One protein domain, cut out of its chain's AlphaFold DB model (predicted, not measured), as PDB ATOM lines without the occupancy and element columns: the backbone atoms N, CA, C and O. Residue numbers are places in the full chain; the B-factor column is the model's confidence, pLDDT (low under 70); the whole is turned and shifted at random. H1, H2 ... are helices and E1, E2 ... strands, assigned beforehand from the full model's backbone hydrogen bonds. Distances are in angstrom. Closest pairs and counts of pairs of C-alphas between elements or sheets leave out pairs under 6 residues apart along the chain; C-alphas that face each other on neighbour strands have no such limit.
ATOM      1  N   HIS A  83     438.706 351.074 386.821       80.38
ATOM      2  CA  HIS A  83     438.606 349.943 387.745       80.38
ATOM      3  C   HIS A  83     438.064 348.672 387.081       80.38
ATOM      4  O   HIS A  83     437.253 348.717 386.154       80.38
ATOM      5  N   SER A  84     438.556 347.518 387.536       77.19
ATOM      6  CA  SER A  84     438.109 346.202 387.080       77.19
ATOM      7  C   SER A  84     438.419 345.153 388.143       77.19
ATOM      8  O   SER A  84     439.593 344.922 388.423       77.19
ATOM      9  N   TRP A  85     437.394 344.452 388.636       75.62
ATOM     10  CA  TRP A  85     437.519 343.380 389.640       75.62
ATOM     11  C   TRP A  85     438.448 342.232 389.221       75.62
ATOM     12  O   TRP A  85     439.082 341.607 390.062       75.62
ATOM     13  N   ASP A  86     438.574 341.978 387.916       81.31
ATOM     14  CA  ASP A  86     439.456 340.928 387.390       81.31
ATOM     15  C   ASP A  86     440.939 341.336 387.326       81.31
ATOM     16  O   ASP A  86     441.789 340.523 386.957       81.31
ATOM     17  N   ARG A  87     441.277 342.600 387.625       84.56
ATOM     18  CA  ARG A  87     442.639 343.117 387.463       84.56
ATOM     19  C   ARG A  87     443.426 343.009 388.761       84.56
ATOM     20  O   ARG A  87     443.059 343.564 389.787       84.56
ATOM     21  N   SER A  88     444.592 342.381 388.686       89.19
ATOM     22  CA  SER A  88     445.512 342.304 389.818       89.19
ATOM     23  C   SER A  88     446.314 343.598 390.011       89.19
ATOM     24  O   SER A  88     446.684 344.280 389.050       89.19
ATOM     25  N   LEU A  89     446.729 343.877 391.253       90.44
ATOM     26  CA  LEU A  89     447.636 344.992 391.567       90.44
ATOM     27  C   LEU A  89     448.938 344.953 390.748       90.44
ATOM     28  O   LEU A  89     449.501 345.983 390.375       90.44
ATOM     29  N   LYS A  90     449.432 343.752 390.436       92.50
ATOM     30  CA  LYS A  90     450.642 343.576 389.629       92.50
ATOM     31  C   LYS A  90     450.442 344.074 388.198       92.50
ATOM     32  O   LYS A  90     451.361 344.676 387.640       92.50
ATOM     33  N   GLU A  91     449.271 343.839 387.617       91.81
ATOM     34  CA  GLU A  91     448.911 344.351 386.293       91.81
ATOM     35  C   GLU A  91     448.723 345.866 386.330       91.81
ATOM     36  O   GLU A  91     449.280 346.553 385.475       91.81
ATOM     37  N   VAL A  92     448.059 346.406 387.359       91.12
ATOM     38  CA  VAL A  92     447.971 347.864 387.571       91.12
ATOM     39  C   VAL A  92     449.371 348.482 387.625       91.12
ATOM     40  O   VAL A  92     449.674 349.411 386.880       91.12
ATOM     41  N   ALA A  93     450.287 347.912 388.411       94.44
ATOM     42  CA  ALA A  93     451.665 348.386 388.491       94.44
ATOM     43  C   ALA A  93     452.403 348.318 387.140       94.44
ATOM     44  O   ALA A  93     453.228 349.184 386.842       94.44
ATOM     45  N   GLN A  94     452.142 347.305 386.307       93.88
ATOM     46  CA  GLN A  94     452.711 347.210 384.958       93.88
ATOM     47  C   GLN A  94     452.156 348.286 384.021       93.88
ATOM     48  O   GLN A  94     452.937 348.899 383.291       93.88
ATOM     49  N   ILE A  95     450.850 348.542 384.079       91.94
ATOM     50  CA  ILE A  95     450.181 349.594 383.309       91.94
ATOM     51  C   ILE A  95     450.740 350.963 383.702       91.94
ATOM     52  O   ILE A  95     451.201 351.705 382.838       91.94
ATOM     53  N   VAL A  96     450.822 351.257 385.002       93.62
ATOM     54  CA  VAL A  96     451.399 352.507 385.521       93.62
ATOM     55  C   VAL A  96     452.858 352.661 385.090       93.62
ATOM     56  O   VAL A  96     453.250 353.723 384.611       93.62
ATOM     57  N   ARG A  97     453.674 351.597 385.167       93.44
ATOM     58  CA  ARG A  97     455.063 351.617 384.664       93.44
ATOM     59  C   ARG A  97     455.147 351.925 383.172       93.44
ATOM     60  O   ARG A  97     456.077 352.618 382.763       93.44
ATOM     61  N   ALA A  98     454.251 351.365 382.364       93.25
ATOM     62  CA  ALA A  98     454.215 351.619 380.930       93.25
ATOM     63  C   ALA A  98     453.831 353.078 380.657       93.25
ATOM     64  O   ALA A  98     454.569 353.771 379.961       93.25
ATOM     65  N   TYR A  99     452.768 353.553 381.306       92.88
ATOM     66  CA  TYR A  99     452.258 354.916 381.205       92.88
ATOM     67  C   TYR A  99     453.325 355.970 381.510       92.88
ATOM     68  O   TYR A  99     453.652 356.786 380.650       92.88
ATOM     69  N   VAL A 100     453.946 355.910 382.694       94.25
ATOM     70  CA  VAL A 100     454.951 356.913 383.091       94.25
ATOM     71  C   VAL A 100     456.187 356.876 382.193       94.25
ATOM     72  O   VAL A 100     456.808 357.902 381.945       94.25
ATOM     73  N   LYS A 101     456.543 355.701 381.663       92.12
ATOM     74  CA  LYS A 101     457.692 355.536 380.764       92.12
ATOM     75  C   LYS A 101     457.420 356.063 379.357       92.12
ATOM     76  O   LYS A 101     458.360 356.487 378.687       92.12
ATOM     77  N   GLU A 102     456.181 355.961 378.893       90.19
ATOM     78  CA  GLU A 102     455.761 356.428 377.574       90.19
ATOM     79  C   GLU A 102     455.492 357.931 377.574       90.19
ATOM     80  O   GLU A 102     456.039 358.641 376.733       90.19
ATOM     81  N   LYS A 103     454.719 358.416 378.549       91.62
ATOM     82  CA  LYS A 103     454.318 359.822 378.649       91.62
ATOM     83  C   LYS A 103     455.440 360.721 379.174       91.62
ATOM     84  O   LYS A 103     455.629 361.820 378.662       91.62
ATOM     85  N   TYR A 104     456.231 360.233 380.134       91.56
ATOM     86  CA  TYR A 104     457.297 360.997 380.793       91.56
ATOM     87  C   TYR A 104     458.670 360.304 380.689       91.56
ATOM     88  O   TYR A 104     459.296 359.991 381.702       91.56
ATOM     89  N   PRO A 105     459.203 360.084 379.469       89.88
ATOM     90  CA  PRO A 105     460.433 359.313 379.255       89.88
ATOM     91  C   PRO A 105     461.694 359.966 379.844       89.88
ATOM     92  O   PRO A 105     462.714 359.298 380.025       89.88
ATOM     93  N   THR A 106     461.652 361.273 380.107       89.44
ATOM     94  CA  THR A 106     462.733 362.050 380.728       89.44
ATOM     95  C   THR A 106     462.707 361.987 382.253       89.44
ATOM     96  O   THR A 106     463.744 362.181 382.883       89.44
ATOM     97  N   TYR A 107     461.562 361.659 382.850       91.31
ATOM     98  CA  TYR A 107     461.404 361.494 384.290       91.31
ATOM     99  C   TYR A 107     461.719 360.049 384.688       91.31
ATOM    100  O   TYR A 107     461.590 359.111 383.897       91.31
ATOM    101  N   LYS A 108     462.153 359.840 385.933       92.88
ATOM    102  CA  LYS A 108     462.361 358.492 386.476       92.88
ATOM    103  C   LYS A 108     461.390 358.238 387.606       92.88
ATOM    104  O   LYS A 108     461.502 358.851 388.662       92.88
ATOM    105  N   PHE A 109     460.522 357.257 387.414       94.00
ATOM    106  CA  PHE A 109     459.611 356.778 388.442       94.00
ATOM    107  C   PHE A 109     460.056 355.411 388.964       94.00
ATOM    108  O   PHE A 109     460.517 354.548 388.215       94.00
ATOM    109  N   SER A 110     459.903 355.203 390.268       94.25
ATOM    110  CA  SER A 110     459.946 353.889 390.899       94.25
ATOM    111  C   SER A 110     458.514 353.441 391.141       94.25
ATOM    112  O   SER A 110     457.820 354.074 391.923       94.25
ATOM    113  N   VAL A 111     458.100 352.339 390.518       95.12
ATOM    114  CA  VAL A 111     456.786 351.724 390.753       95.12
ATOM    115  C   VAL A 111     456.998 350.359 391.390       95.12
ATOM    116  O   VAL A 111     457.642 349.496 390.782       95.12
ATOM    117  N   ARG A 112     456.485 350.142 392.596       94.00
ATOM    118  CA  ARG A 112     456.622 348.897 393.367       94.00
ATOM    119  C   ARG A 112     455.284 348.522 393.981       94.00
ATOM    120  O   ARG A 112     454.454 349.384 394.213       94.00
ATOM    121  N   THR A 113     455.119 347.239 394.243       93.81
ATOM    122  CA  THR A 113     453.959 346.691 394.937       93.81
ATOM    123  C   THR A 113     454.436 346.097 396.249       93.81
ATOM    124  O   THR A 113     455.457 345.400 396.253       93.81
ATOM    125  N   SER A 114     453.699 346.339 397.320       92.31
ATOM    126  CA  SER A 114     453.896 345.695 398.617       92.31
ATOM    127  C   SER A 114     452.634 344.924 398.972       92.31
ATOM    128  O   SER A 114     451.536 345.353 398.633       92.31
ATOM    129  N   TYR A 115     452.800 343.778 399.624       89.94
ATOM    130  CA  TYR A 115     451.699 342.927 400.063       89.94
ATOM    131  C   TYR A 115     451.919 342.599 401.538       89.94
ATOM    132  O   TYR A 115     453.006 342.149 401.910       89.94
ATOM    133  N   ALA A 116     450.900 342.803 402.361       81.06
ATOM    134  CA  ALA A 116     450.817 342.287 403.720       81.06
ATOM    135  C   ALA A 116     449.554 341.424 403.860       81.06
ATOM    136  O   ALA A 116     448.765 341.314 402.926       81.06
ATOM    137  N   SER A 117     449.358 340.790 405.020       68.50
ATOM    138  CA  SER A 117     448.310 339.773 405.206       68.50
ATOM    139  C   SER A 117     446.888 340.225 404.845       68.50
ATOM    140  O   SER A 117     446.085 339.372 404.493       68.50
ATOM    141  N   MET A 118     446.585 341.524 404.935       69.69
ATOM    142  CA  MET A 118     445.260 342.099 404.646       69.69
ATOM    143  C   MET A 118     445.334 343.396 403.827       69.69
ATOM    144  O   MET A 118     444.331 344.082 403.687       69.69
ATOM    145  N   CYS A 119     446.510 343.777 403.322       72.00
ATOM    146  CA  CYS A 119     446.654 345.006 402.550       72.00
ATOM    147  C   CYS A 119     447.625 344.831 401.395       72.00
ATOM    148  O   CYS A 119     448.571 344.041 401.445       72.00
ATOM    149  N   GLN A 120     447.398 345.609 400.351       88.31
ATOM    150  CA  GLN A 120     448.326 345.723 399.248       88.31
ATOM    151  C   GLN A 120     448.520 347.197 398.910       88.31
ATOM    152  O   GLN A 120     447.586 347.992 398.974       88.31
ATOM    153  N   GLU A 121     449.750 347.583 398.603       90.50
ATOM    154  CA  GLU A 121     450.121 348.981 398.402       90.50
ATOM    155  C   GLU A 121     450.821 349.147 397.059       90.50
ATOM    156  O   GLU A 121     451.721 348.371 396.704       90.50
ATOM    157  N   LEU A 122     450.439 350.187 396.320       93.31
ATOM    158  CA  LEU A 122     451.139 350.619 395.122       93.31
ATOM    159  C   LEU A 122     452.027 351.810 395.469       93.31
ATOM    160  O   LEU A 122     451.567 352.931 395.649       93.31
ATOM    161  N   HIS A 123     453.335 351.599 395.497       93.06
ATOM    162  CA  HIS A 123     454.287 352.691 395.659       93.06
ATOM    163  C   HIS A 123     454.690 353.213 394.286       93.06
ATOM    164  O   HIS A 123     455.490 352.578 393.592       93.06
ATOM    165  N   VAL A 124     454.188 354.385 393.909       93.44
ATOM    166  CA  VAL A 124     454.755 355.183 392.816       93.44
ATOM    167  C   VAL A 124     455.541 356.309 393.458       93.44
ATOM    168  O   VAL A 124     455.029 356.991 394.328       93.44
ATOM    169  N   ALA A 125     456.800 356.482 393.077       93.31
ATOM    170  CA  ALA A 125     457.627 357.572 393.575       93.31
ATOM    171  C   ALA A 125     458.394 358.198 392.419       93.31
ATOM    172  O   ALA A 125     459.130 357.496 391.712       93.31
ATOM    173  N   LEU A 126     458.262 359.511 392.251       93.38
ATOM    174  CA  LEU A 126     459.143 360.280 391.389       93.38
ATOM    175  C   LEU A 126     460.546 360.279 392.015       93.38
ATOM    176  O   LEU A 126     460.720 360.574 393.193       93.38
ATOM    177  N   LYS A 127     461.549 359.840 391.252       92.81
ATOM    178  CA  LYS A 127     462.944 359.712 391.704       92.81
ATOM    179  C   LYS A 127     463.866 360.708 391.038       92.81
ATOM    180  O   LYS A 127     464.780 361.195 391.691       92.81
ATOM    181  N   GLU A 128     463.661 360.978 389.753       92.31
ATOM    182  CA  GLU A 128     464.480 361.948 389.031       92.31
ATOM    183  C   GLU A 128     463.607 362.833 388.143       92.31
ATOM    184  O   GLU A 128     462.788 362.308 387.381       92.31
ATOM    185  N   SER A 129     463.820 364.147 388.228       91.12
ATOM    186  CA  SER A 129     463.181 365.163 387.385       91.12
ATOM    187  C   SER A 129     464.208 365.778 386.422       91.12
ATOM    188  O   SER A 129     465.331 366.056 386.847       91.12
ATOM    189  N   PRO A 130     463.871 365.998 385.136       90.12
ATOM    190  CA  PRO A 130     464.738 366.686 384.179       90.12
ATOM    191  C   PRO A 130     464.806 368.202 384.399       90.12
ATOM    192  O   PRO A 130     465.723 368.841 383.888       90.12
ATOM    193  N   ILE A 131     463.831 368.754 385.118       88.44
ATOM    194  CA  ILE A 131     463.688 370.177 385.421       88.44
ATOM    195  C   ILE A 131     463.792 370.402 386.928       88.44
ATOM    196  O   ILE A 131     463.563 369.474 387.713       88.44
ATOM    197  N   GLU A 132     464.104 371.638 387.316       88.06
ATOM    198  CA  GLU A 132     463.985 372.077 388.708       88.06
ATOM    199  C   GLU A 132     462.562 371.802 389.204       88.06
ATOM    200  O   GLU A 132     461.611 371.924 388.433       88.06
ATOM    201  N   ILE A 133     462.408 371.367 390.452       88.94
ATOM    202  CA  ILE A 133     461.100 370.937 390.974       88.94
ATOM    203  C   ILE A 133     460.394 372.039 391.759       88.94
ATOM    204  O   ILE A 133     459.170 372.006 391.878       88.94
ATOM    205  N   TYR A 134     461.141 373.022 392.265       89.38
ATOM    206  CA  TYR A 134     460.614 374.129 393.059       89.38
ATOM    207  C   TYR A 134     460.627 375.437 392.271       89.38
ATOM    208  O   TYR A 134     461.518 375.667 391.456       89.38
ATOM    209  N   LYS A 135     459.645 376.299 392.543       88.44
ATOM    210  CA  LYS A 135     459.677 377.695 392.098       88.44
ATOM    211  C   LYS A 135     460.796 378.434 392.832       88.44
ATOM    212  O   LYS A 135     461.032 378.191 394.020       88.44
ATOM    213  N   ASN A 187     456.951 373.735 391.222       89.44
ATOM    214  CA  ASN A 187     456.648 374.416 389.972       89.44
ATOM    215  C   ASN A 187     455.438 373.791 389.268       89.44
ATOM    216  O   ASN A 187     455.084 372.631 389.478       89.44
ATOM    217  N   GLU A 188     454.818 374.577 388.395       88.75
ATOM    218  CA  GLU A 188     453.571 374.197 387.723       88.75
ATOM    219  C   GLU A 188     453.754 372.970 386.829       88.75
ATOM    220  O   GLU A 188     452.891 372.100 386.781       88.75
ATOM    221  N   ALA A 189     454.911 372.856 386.171       87.81
ATOM    222  CA  ALA A 189     455.224 371.716 385.321       87.81
ATOM    223  C   ALA A 189     455.334 370.408 386.124       87.81
ATOM    224  O   ALA A 189     454.758 369.396 385.733       87.81
ATOM    225  N   THR A 190     456.047 370.410 387.253       88.56
ATOM    226  CA  THR A 190     456.173 369.232 388.125       88.56
ATOM    227  C   THR A 190     454.842 368.907 388.780       88.56
ATOM    228  O   THR A 190     454.472 367.737 388.814       88.56
ATOM    229  N   GLN A 191     454.097 369.921 389.229       88.00
ATOM    230  CA  GLN A 191     452.765 369.730 389.797       88.00
ATOM    231  C   GLN A 191     451.819 369.076 388.784       88.00
ATOM    232  O   GLN A 191     451.203 368.070 389.105       88.00
ATOM    233  N   ALA A 192     451.796 369.546 387.534       88.88
ATOM    234  CA  ALA A 192     450.970 368.950 386.486       88.88
ATOM    235  C   ALA A 192     451.345 367.486 386.192       88.88
ATOM    236  O   ALA A 192     450.467 366.656 385.972       88.88
ATOM    237  N   VAL A 193     452.641 367.147 386.209       91.19
ATOM    238  CA  VAL A 193     453.102 365.755 386.061       91.19
ATOM    239  C   VAL A 193     452.642 364.897 387.241       91.19
ATOM    240  O   VAL A 193     452.213 363.763 387.035       91.19
ATOM    241  N   ILE A 194     452.736 365.421 388.465       90.62
ATOM    242  CA  ILE A 194     452.298 364.728 389.682       90.62
ATOM    243  C   ILE A 194     450.796 364.479 389.634       90.62
ATOM    244  O   ILE A 194     450.380 363.334 389.776       90.62
ATOM    245  N   ASP A 195     450.007 365.520 389.376       87.38
ATOM    246  CA  ASP A 195     448.547 365.450 389.337       87.38
ATOM    247  C   ASP A 195     448.077 364.451 388.277       87.38
ATOM    248  O   ASP A 195     447.193 363.638 388.529       87.38
ATOM    249  N   ASP A 196     448.714 364.454 387.105       88.12
ATOM    250  CA  ASP A 196     448.404 363.527 386.023       88.12
ATOM    251  C   ASP A 196     448.740 362.068 386.369       88.12
ATOM    252  O   ASP A 196     447.939 361.169 386.108       88.12
ATOM    253  N   VAL A 197     449.909 361.810 386.965       91.25
ATOM    254  CA  VAL A 197     450.295 360.453 387.384       91.25
ATOM    255  C   VAL A 197     449.416 359.972 388.533       91.25
ATOM    256  O   VAL A 197     448.962 358.829 388.505       91.25
ATOM    257  N   ASP A 198     449.141 360.829 389.512       89.88
ATOM    258  CA  ASP A 198     448.308 360.498 390.663       89.88
ATOM    259  C   ASP A 198     446.863 360.230 390.234       89.88
ATOM    260  O   ASP A 198     446.293 359.214 390.633       89.88
ATOM    261  N   ALA A 199     446.292 361.068 389.363       85.69
ATOM    262  CA  ALA A 199     444.967 360.843 388.790       85.69
ATOM    263  C   ALA A 199     444.918 359.545 387.975       85.69
ATOM    264  O   ALA A 199     443.972 358.764 388.106       85.69
ATOM    265  N   PHE A 200     445.952 359.265 387.174       88.19
ATOM    266  CA  PHE A 200     446.030 358.026 386.407       88.19
ATOM    267  C   PHE A 200     446.074 356.798 387.317       88.19
ATOM    268  O   PHE A 200     445.328 355.851 387.085       88.19
ATOM    269  N   VAL A 201     446.892 356.805 388.371       88.75
ATOM    270  CA  VAL A 201     446.968 355.699 389.337       88.75
ATOM    271  C   VAL A 201     445.632 355.508 390.053       88.75
ATOM    272  O   VAL A 201     445.108 354.395 390.062       88.75
ATOM    273  N   LYS A 202     445.054 356.592 390.584       85.62
ATOM    274  CA  LYS A 202     443.753 356.574 391.269       85.62
ATOM    275  C   LYS A 202     442.623 356.090 390.365       85.62
ATOM    276  O   LYS A 202     441.709 355.442 390.845       85.62
ATOM    277  N   SER A 203     442.711 356.303 389.050       83.56
ATOM    278  CA  SER A 203     441.701 355.797 388.111       83.56
ATOM    279  C   SER A 203     441.571 354.268 388.097       83.56
ATOM    280  O   SER A 203     440.533 353.762 387.676       83.56
ATOM    281  N   TYR A 204     442.603 353.535 388.530       83.81
ATOM    282  CA  TYR A 204     442.588 352.074 388.651       83.81
ATOM    283  C   TYR A 204     442.216 351.582 390.045       83.81
ATOM    284  O   TYR A 204     442.095 350.371 390.211       83.81
ATOM    285  N   ASN A 205     442.107 352.483 391.019       81.06
ATOM    286  CA  ASN A 205     441.780 352.138 392.388       81.06
ATOM    287  C   ASN A 205     440.269 352.225 392.583       81.06
ATOM    288  O   ASN A 205     439.655 353.240 392.250       81.06
ATOM    289  N   TYR A 206     439.691 351.173 393.139       73.69
ATOM    290  CA  TYR A 206     438.456 351.279 393.890       73.69
ATOM    291  C   TYR A 206     438.736 352.041 395.180       73.69
ATOM    292  O   TYR A 206     439.704 351.738 395.873       73.69
ATOM    293  N   GLU A 207     437.920 353.042 395.480       65.94
ATOM    294  CA  GLU A 207     437.958 353.743 396.756       65.94
ATOM    295  C   GLU A 207     436.523 353.863 397.271       65.94
ATOM    296  O   GLU A 207     435.826 354.847 397.028       65.94
ATOM    297  N   ASP A 208     436.068 352.811 397.953       58.16
ATOM    298  CA  ASP A 208     434.799 352.779 398.692       58.16
ATOM    299  C   ASP A 208     435.093 352.899 400.180       58.16
ATOM    300  O   ASP A 208     434.673 352.096 401.009       58.16
ATOM    301  N   CYS A 209     435.871 353.930 400.518       54.69
ATOM    302  CA  CYS A 209     436.090 354.347 401.893       54.69
ATOM    303  C   CYS A 209     434.773 354.920 402.439       54.69
ATOM    304  O   CYS A 209     434.576 356.132 402.567       54.69
ATOM    305  N   ASP A 210     433.824 354.033 402.714       48.22
ATOM    306  CA  ASP A 210     432.603 354.319 403.433       48.22
ATOM    307  C   ASP A 210     432.898 354.313 404.941       48.22
ATOM    308  O   ASP A 210     433.832 353.690 405.448       48.22
ATOM    309  N   GLY A 211     432.132 355.086 405.705       43.41
ATOM    310  CA  GLY A 211     432.368 355.193 407.139       43.41
ATOM    311  C   GLY A 211     432.048 353.914 407.925       43.41
ATOM    312  O   GLY A 211     432.258 353.889 409.131       43.41
ATOM    313  N   MET A 212     431.489 352.863 407.330       46.38
ATOM    314  CA  MET A 212     430.789 351.838 408.099       46.38
ATOM    315  C   MET A 212     431.436 350.470 408.165       46.38
ATOM    316  O   MET A 212     431.282 349.850 409.218       46.38
ATOM    317  N   ILE A 213     432.074 349.957 407.110       44.88
ATOM    318  CA  ILE A 213     432.403 348.515 407.103       44.88
ATOM    319  C   ILE A 213     433.906 348.237 407.053       44.88
ATOM    320  O   ILE A 213     434.370 347.351 407.770       44.88
ATOM    321  N   ASP A 214     434.689 349.089 406.411       39.00
ATOM    322  CA  ASP A 214     436.142 349.071 406.489       39.00
ATOM    323  C   ASP A 214     436.701 350.382 405.949       39.00
ATOM    324  O   ASP A 214     436.519 350.780 404.808       39.00
ATOM    325  N   TYR A 215     437.469 351.045 406.807       48.53
ATOM    326  CA  TYR A 215     438.187 352.295 406.542       48.53
ATOM    327  C   TYR A 215     439.250 352.169 405.423       48.53
ATOM    328  O   TYR A 215     440.085 353.048 405.243       48.53
ATOM    329  N   PHE A 216     439.258 351.035 404.726       52.56
ATOM    330  CA  PHE A 216     440.309 350.535 403.870       52.56
ATOM    331  C   PHE A 216     439.763 349.622 402.751       52.56
ATOM    332  O   PHE A 216     440.524 348.768 402.292       52.56
ATOM    333  N   ASP A 217     438.505 349.786 402.298       63.47
ATOM    334  CA  ASP A 217     438.024 349.114 401.068       63.47
ATOM    335  C   ASP A 217     438.551 349.831 399.825       63.47
ATOM    336  O   ASP A 217     437.858 350.507 399.057       63.47
ATOM    337  N   VAL A 218     439.866 349.736 399.698       69.94
ATOM    338  CA  VAL A 218     440.600 350.123 398.512       69.94
ATOM    339  C   VAL A 218     441.168 348.868 397.888       69.94
ATOM    340  O   VAL A 218     441.623 347.966 398.598       69.94
ATOM    341  N   ASP A 219     441.244 348.825 396.557       76.25
ATOM    342  CA  ASP A 219     441.998 347.738 395.930       76.25
ATOM    343  C   ASP A 219     443.447 347.790 396.409       76.25
ATOM    344  O   ASP A 219     444.061 346.755 396.656       76.25
ATOM    345  N   PHE A 220     444.016 348.991 396.527       85.38
ATOM    346  CA  PHE A 220     445.362 349.194 397.032       85.38
ATOM    347  C   PHE A 220     445.557 350.578 397.650       85.38
ATOM    348  O   PHE A 220     444.966 351.572 397.237       85.38
ATOM    349  N   TYR A 221     446.491 350.672 398.594       85.69
ATOM    350  CA  TYR A 221     446.908 351.962 399.135       85.69
ATOM    351  C   TYR A 221     447.803 352.714 398.156       85.69
ATOM    352  O   TYR A 221     448.754 352.151 397.597       85.69
ATOM    353  N   TYR A 222     447.533 354.010 398.012       88.50
ATOM    354  CA  TYR A 222     448.331 354.927 397.212       88.50
ATOM    355  C   TYR A 222     448.540 356.263 397.931       88.50
ATOM    356  O   TYR A 222     447.593 356.987 398.214       88.50
ATOM    357  N   PHE A 223     449.801 356.620 398.181       85.25
ATOM    358  CA  PHE A 223     450.174 357.807 398.964       85.25
ATOM    359  C   PHE A 223     450.702 358.976 398.109       85.25
ATOM    360  O   PHE A 223     451.357 359.875 398.636       85.25
ATOM    361  N   GLY A 224     450.452 358.950 396.795       87.88
ATOM    362  CA  GLY A 224     450.928 359.965 395.851       87.88
ATOM    363  C   GLY A 224     452.386 359.778 395.418       87.88
ATOM    364  O   GLY A 224     453.206 359.192 396.130       87.88
ATOM    365  N   CYS A 225     452.725 360.288 394.230       89.19
ATOM    366  CA  CYS A 225     454.057 360.092 393.653       89.19
ATOM    367  C   CYS A 225     455.127 361.075 394.152       89.19
ATOM    368  O   CYS A 225     456.325 360.809 393.987       89.19
ATOM    369  N   CYS A 226     454.716 362.175 394.791       88.38
ATOM    370  CA  CYS A 226     455.582 363.233 395.319       88.38
ATOM    371  C   CYS A 226     455.513 363.318 396.853       88.38
ATOM    372  O   CYS A 226     455.091 364.314 397.442       88.38
ATOM    373  N   GLN A 227     455.927 362.243 397.522       84.25
ATOM    374  CA  GLN A 227     455.959 362.198 398.984       84.25
ATOM    375  C   GLN A 227     456.933 363.231 399.568       84.25
ATOM    376  O   GLN A 227     457.963 363.543 398.962       84.25
ATOM    377  N   ASN A 228     456.605 363.751 400.756       82.25
ATOM    378  CA  ASN A 228     457.375 364.780 401.466       82.25
ATOM    379  C   ASN A 228     457.726 365.990 400.585       82.25
ATOM    380  O   ASN A 228     458.833 366.520 400.654       82.25
ATOM    381  N   ASN A 229     456.791 366.415 399.729       82.44
ATOM    382  CA  ASN A 229     456.986 367.545 398.821       82.44
ATOM    383  C   ASN A 229     458.209 367.389 397.898       82.44
ATOM    384  O   ASN A 229     458.895 368.360 397.586       82.44
ATOM    385  N   GLY A 230     458.533 366.157 397.504       78.31
ATOM    386  CA  GLY A 230     459.617 365.890 396.563       78.31
ATOM    387  C   GLY A 230     461.016 365.889 397.175       78.31
ATOM    388  O   GLY A 230     461.992 365.901 396.433       78.31
ATOM    389  N   GLU A 231     461.136 365.815 398.503       80.00
ATOM    390  CA  GLU A 231     462.420 365.819 399.221       80.00
ATOM    391  C   GLU A 231     463.440 364.802 398.675       80.00
ATOM    392  O   GLU A 231     464.637 365.080 398.631       80.00
ATOM    393  N   SER A 232     462.971 363.634 398.222       82.81
ATOM    394  CA  SER A 232     463.827 362.559 397.696       82.81
ATOM    395  C   SER A 232     464.057 362.590 396.178       82.81
ATOM    396  O   SER A 232     464.656 361.655 395.636       82.81
ATOM    397  N   ILE A 233     463.569 363.618 395.475       86.88
ATOM    398  CA  ILE A 233     463.697 363.741 394.019       86.88
ATOM    399  C   ILE A 233     465.057 364.348 393.675       86.88
ATOM    400  O   ILE A 233     465.396 365.444 394.111       86.88
ATOM    401  N   ALA A 234     465.826 363.657 392.835       88.19
ATOM    402  CA  ALA A 234     467.064 364.193 392.282       88.19
ATOM    403  C   ALA A 234     466.798 364.950 390.973       88.19
ATOM    404  O   ALA A 234     466.123 364.448 390.071       88.19
ATOM    405  N   ILE A 235     467.376 366.138 390.826       88.56
ATOM    406  CA  ILE A 235     467.315 366.888 389.569       88.56
ATOM    407  C   ILE A 235     468.428 366.365 388.661       88.56
ATOM    408  O   ILE A 235     469.616 366.491 388.961       88.56
ATOM    409  N   VAL A 236     468.043 365.718 387.564       87.75
ATOM    410  CA  VAL A 236     468.963 365.126 386.590       87.75
ATOM    411  C   VAL A 236     468.535 365.589 385.203       87.75
ATOM    412  O   VAL A 236     467.631 364.979 384.625       87.75
ATOM    413  N   PRO A 237     469.185 366.627 384.644       84.38
ATOM    414  CA  PRO A 237     468.879 367.122 383.312       84.38
ATOM    415  C   PRO A 237     468.984 365.996 382.287       84.38
ATOM    416  O   PRO A 237     470.035 365.373 382.112       84.38
ATOM    417  N   LYS A 238     467.872 365.706 381.615       80.81
ATOM    418  CA  LYS A 238     467.788 364.658 380.599       80.81
ATOM    419  C   LYS A 238     467.069 365.187 379.384       80.81
ATOM    420  O   LYS A 238     465.968 365.718 379.477       80.81
ATOM    421  N   THR A 239     467.668 364.956 378.228       73.25
ATOM    422  CA  THR A 239     467.007 365.159 376.947       73.25
ATOM    423  C   THR A 239     466.270 363.884 376.554       73.25
ATOM    424  O   THR A 239     466.773 362.767 376.728       73.25
ATOM    425  N   ALA A 240     465.043 364.032 376.053       66.94
ATOM    426  CA  ALA A 240     464.275 362.904 375.552       66.94
ATOM    427  C   ALA A 240     465.036 362.275 374.378       66.94
ATOM    428  O   ALA A 240     465.233 362.905 373.339       66.94
ATOM    429  N   ARG A 241     465.470 361.020 374.523       62.12
ATOM    430  CA  ARG A 241     465.909 360.238 373.367       62.12
ATOM    431  C   ARG A 241     464.655 359.837 372.607       62.12
ATOM    432  O   ARG A 241     463.944 358.934 373.048       62.12
ATOM    433  N   LEU A 242     464.386 360.509 371.489       55.78
ATOM    434  CA  LEU A 242     463.389 360.062 370.523       55.78
ATOM    435  C   LEU A 242     463.732 358.614 370.166       55.78
ATOM    436  O   LEU A 242     464.778 358.337 369.576       55.78
ATOM    437  N   LYS A 243     462.891 357.663 370.576       53.16
ATOM    438  CA  LYS A 243     462.932 356.349 369.945       53.16
ATOM    439  C   LYS A 243     462.509 356.599 368.510       53.16
ATOM    440  O   LYS A 243     461.402 357.089 368.299       53.16
ATOM    441  N   ASN A 244     463.363 356.257 367.544       43.53
ATOM    442  CA  ASN A 244     462.867 356.069 366.189       43.53
ATOM    443  C   ASN A 244     461.632 355.164 366.290       43.53
ATOM    444  O   ASN A 244     461.685 354.177 367.045       43.53
ATOM    445  N   PRO A 245     460.520 355.513 365.618       41.47
ATOM    446  CA  PRO A 245     459.361 354.644 365.588       41.47
ATOM    447  C   PRO A 245     459.849 353.244 365.232       41.47
ATOM    448  O   PRO A 245     460.701 353.087 364.352       41.47
ATOM    449  N   LYS A 246     459.387 352.237 365.986       43.84
ATOM    450  CA  LYS A 246     459.600 350.846 365.592       43.84
ATOM    451  C   LYS A 246     459.170 350.780 364.132       43.84
ATOM    452  O   LYS A 246     458.015 351.086 363.856       43.84
ATOM    453  N   ALA A 247     460.103 350.465 363.233       36.16
ATOM    454  CA  ALA A 247     459.754 350.171 361.857       36.16
ATOM    455  C   ALA A 247     458.584 349.188 361.908       36.16
ATOM    456  O   ALA A 247     458.643 348.218 362.676       36.16
ATOM    457  N   ASP A 248     457.511 349.515 361.188       34.91
ATOM    458  CA  ASP A 248     456.315 348.689 361.121       34.91
ATOM    459  C   ASP A 248     456.720 347.220 360.959       34.91
ATOM    460  O   ASP A 248     457.655 346.928 360.201       34.91
TER     461      ASP A 248
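What this domain is: This is residues 83 to 135 and 187 to 248 of the 340 residues of the protein "Molecular chaperone DnaJ" of Clostridium sp. AF22-10 (UniProt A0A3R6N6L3). A long hairpin, E1 and E2, has H1 packed along it, with H2 beside H1 and near E2; residues 243 to 248 stick out. The printed part has 115 residues, under half in three named helices and two antiparallel strands, mixed, ordered H1, E1, E2, H2, H3. It is only just compact, close to loose (radius of gyration of the C-alphas 15.9 A), spanning 49 by 42 by 22 A.

Where its parts are: H1, residues 89 to 103, begins at C-alpha (447.636, 344.992, 391.567). E1 is residues 108 to 116, 26.3 A; E2, 119 to 129, 30.2 A; H2, 188 to 202, 20.5 A. H3, 227 to 230, ends at C-alpha (459.617, 365.890, 396.563).

How they stand to each other: In the hairpin, N 112 and O 123 are 2.8 A apart, within hydrogen-bond range. The closest C-alphas of H1 and E1, Arg 97 and Val 111, are 6.3 A apart. H1 and H2 only just touch, with 3 pairs of C-alphas within 8 A, the closest Val 96 and Val 201, 6.7 A. In H1 and H2 every O i to N i+4 pair is within range; H3 is too short for one.

The domain as a whole: Residues 136 to 186 are cut out, a 4.9 A gap between C-alphas 135 and 187. The link H2 to H3 is long. Residues 117 to 118, 207 to 218 and 240 to 248 have pLDDT under 70.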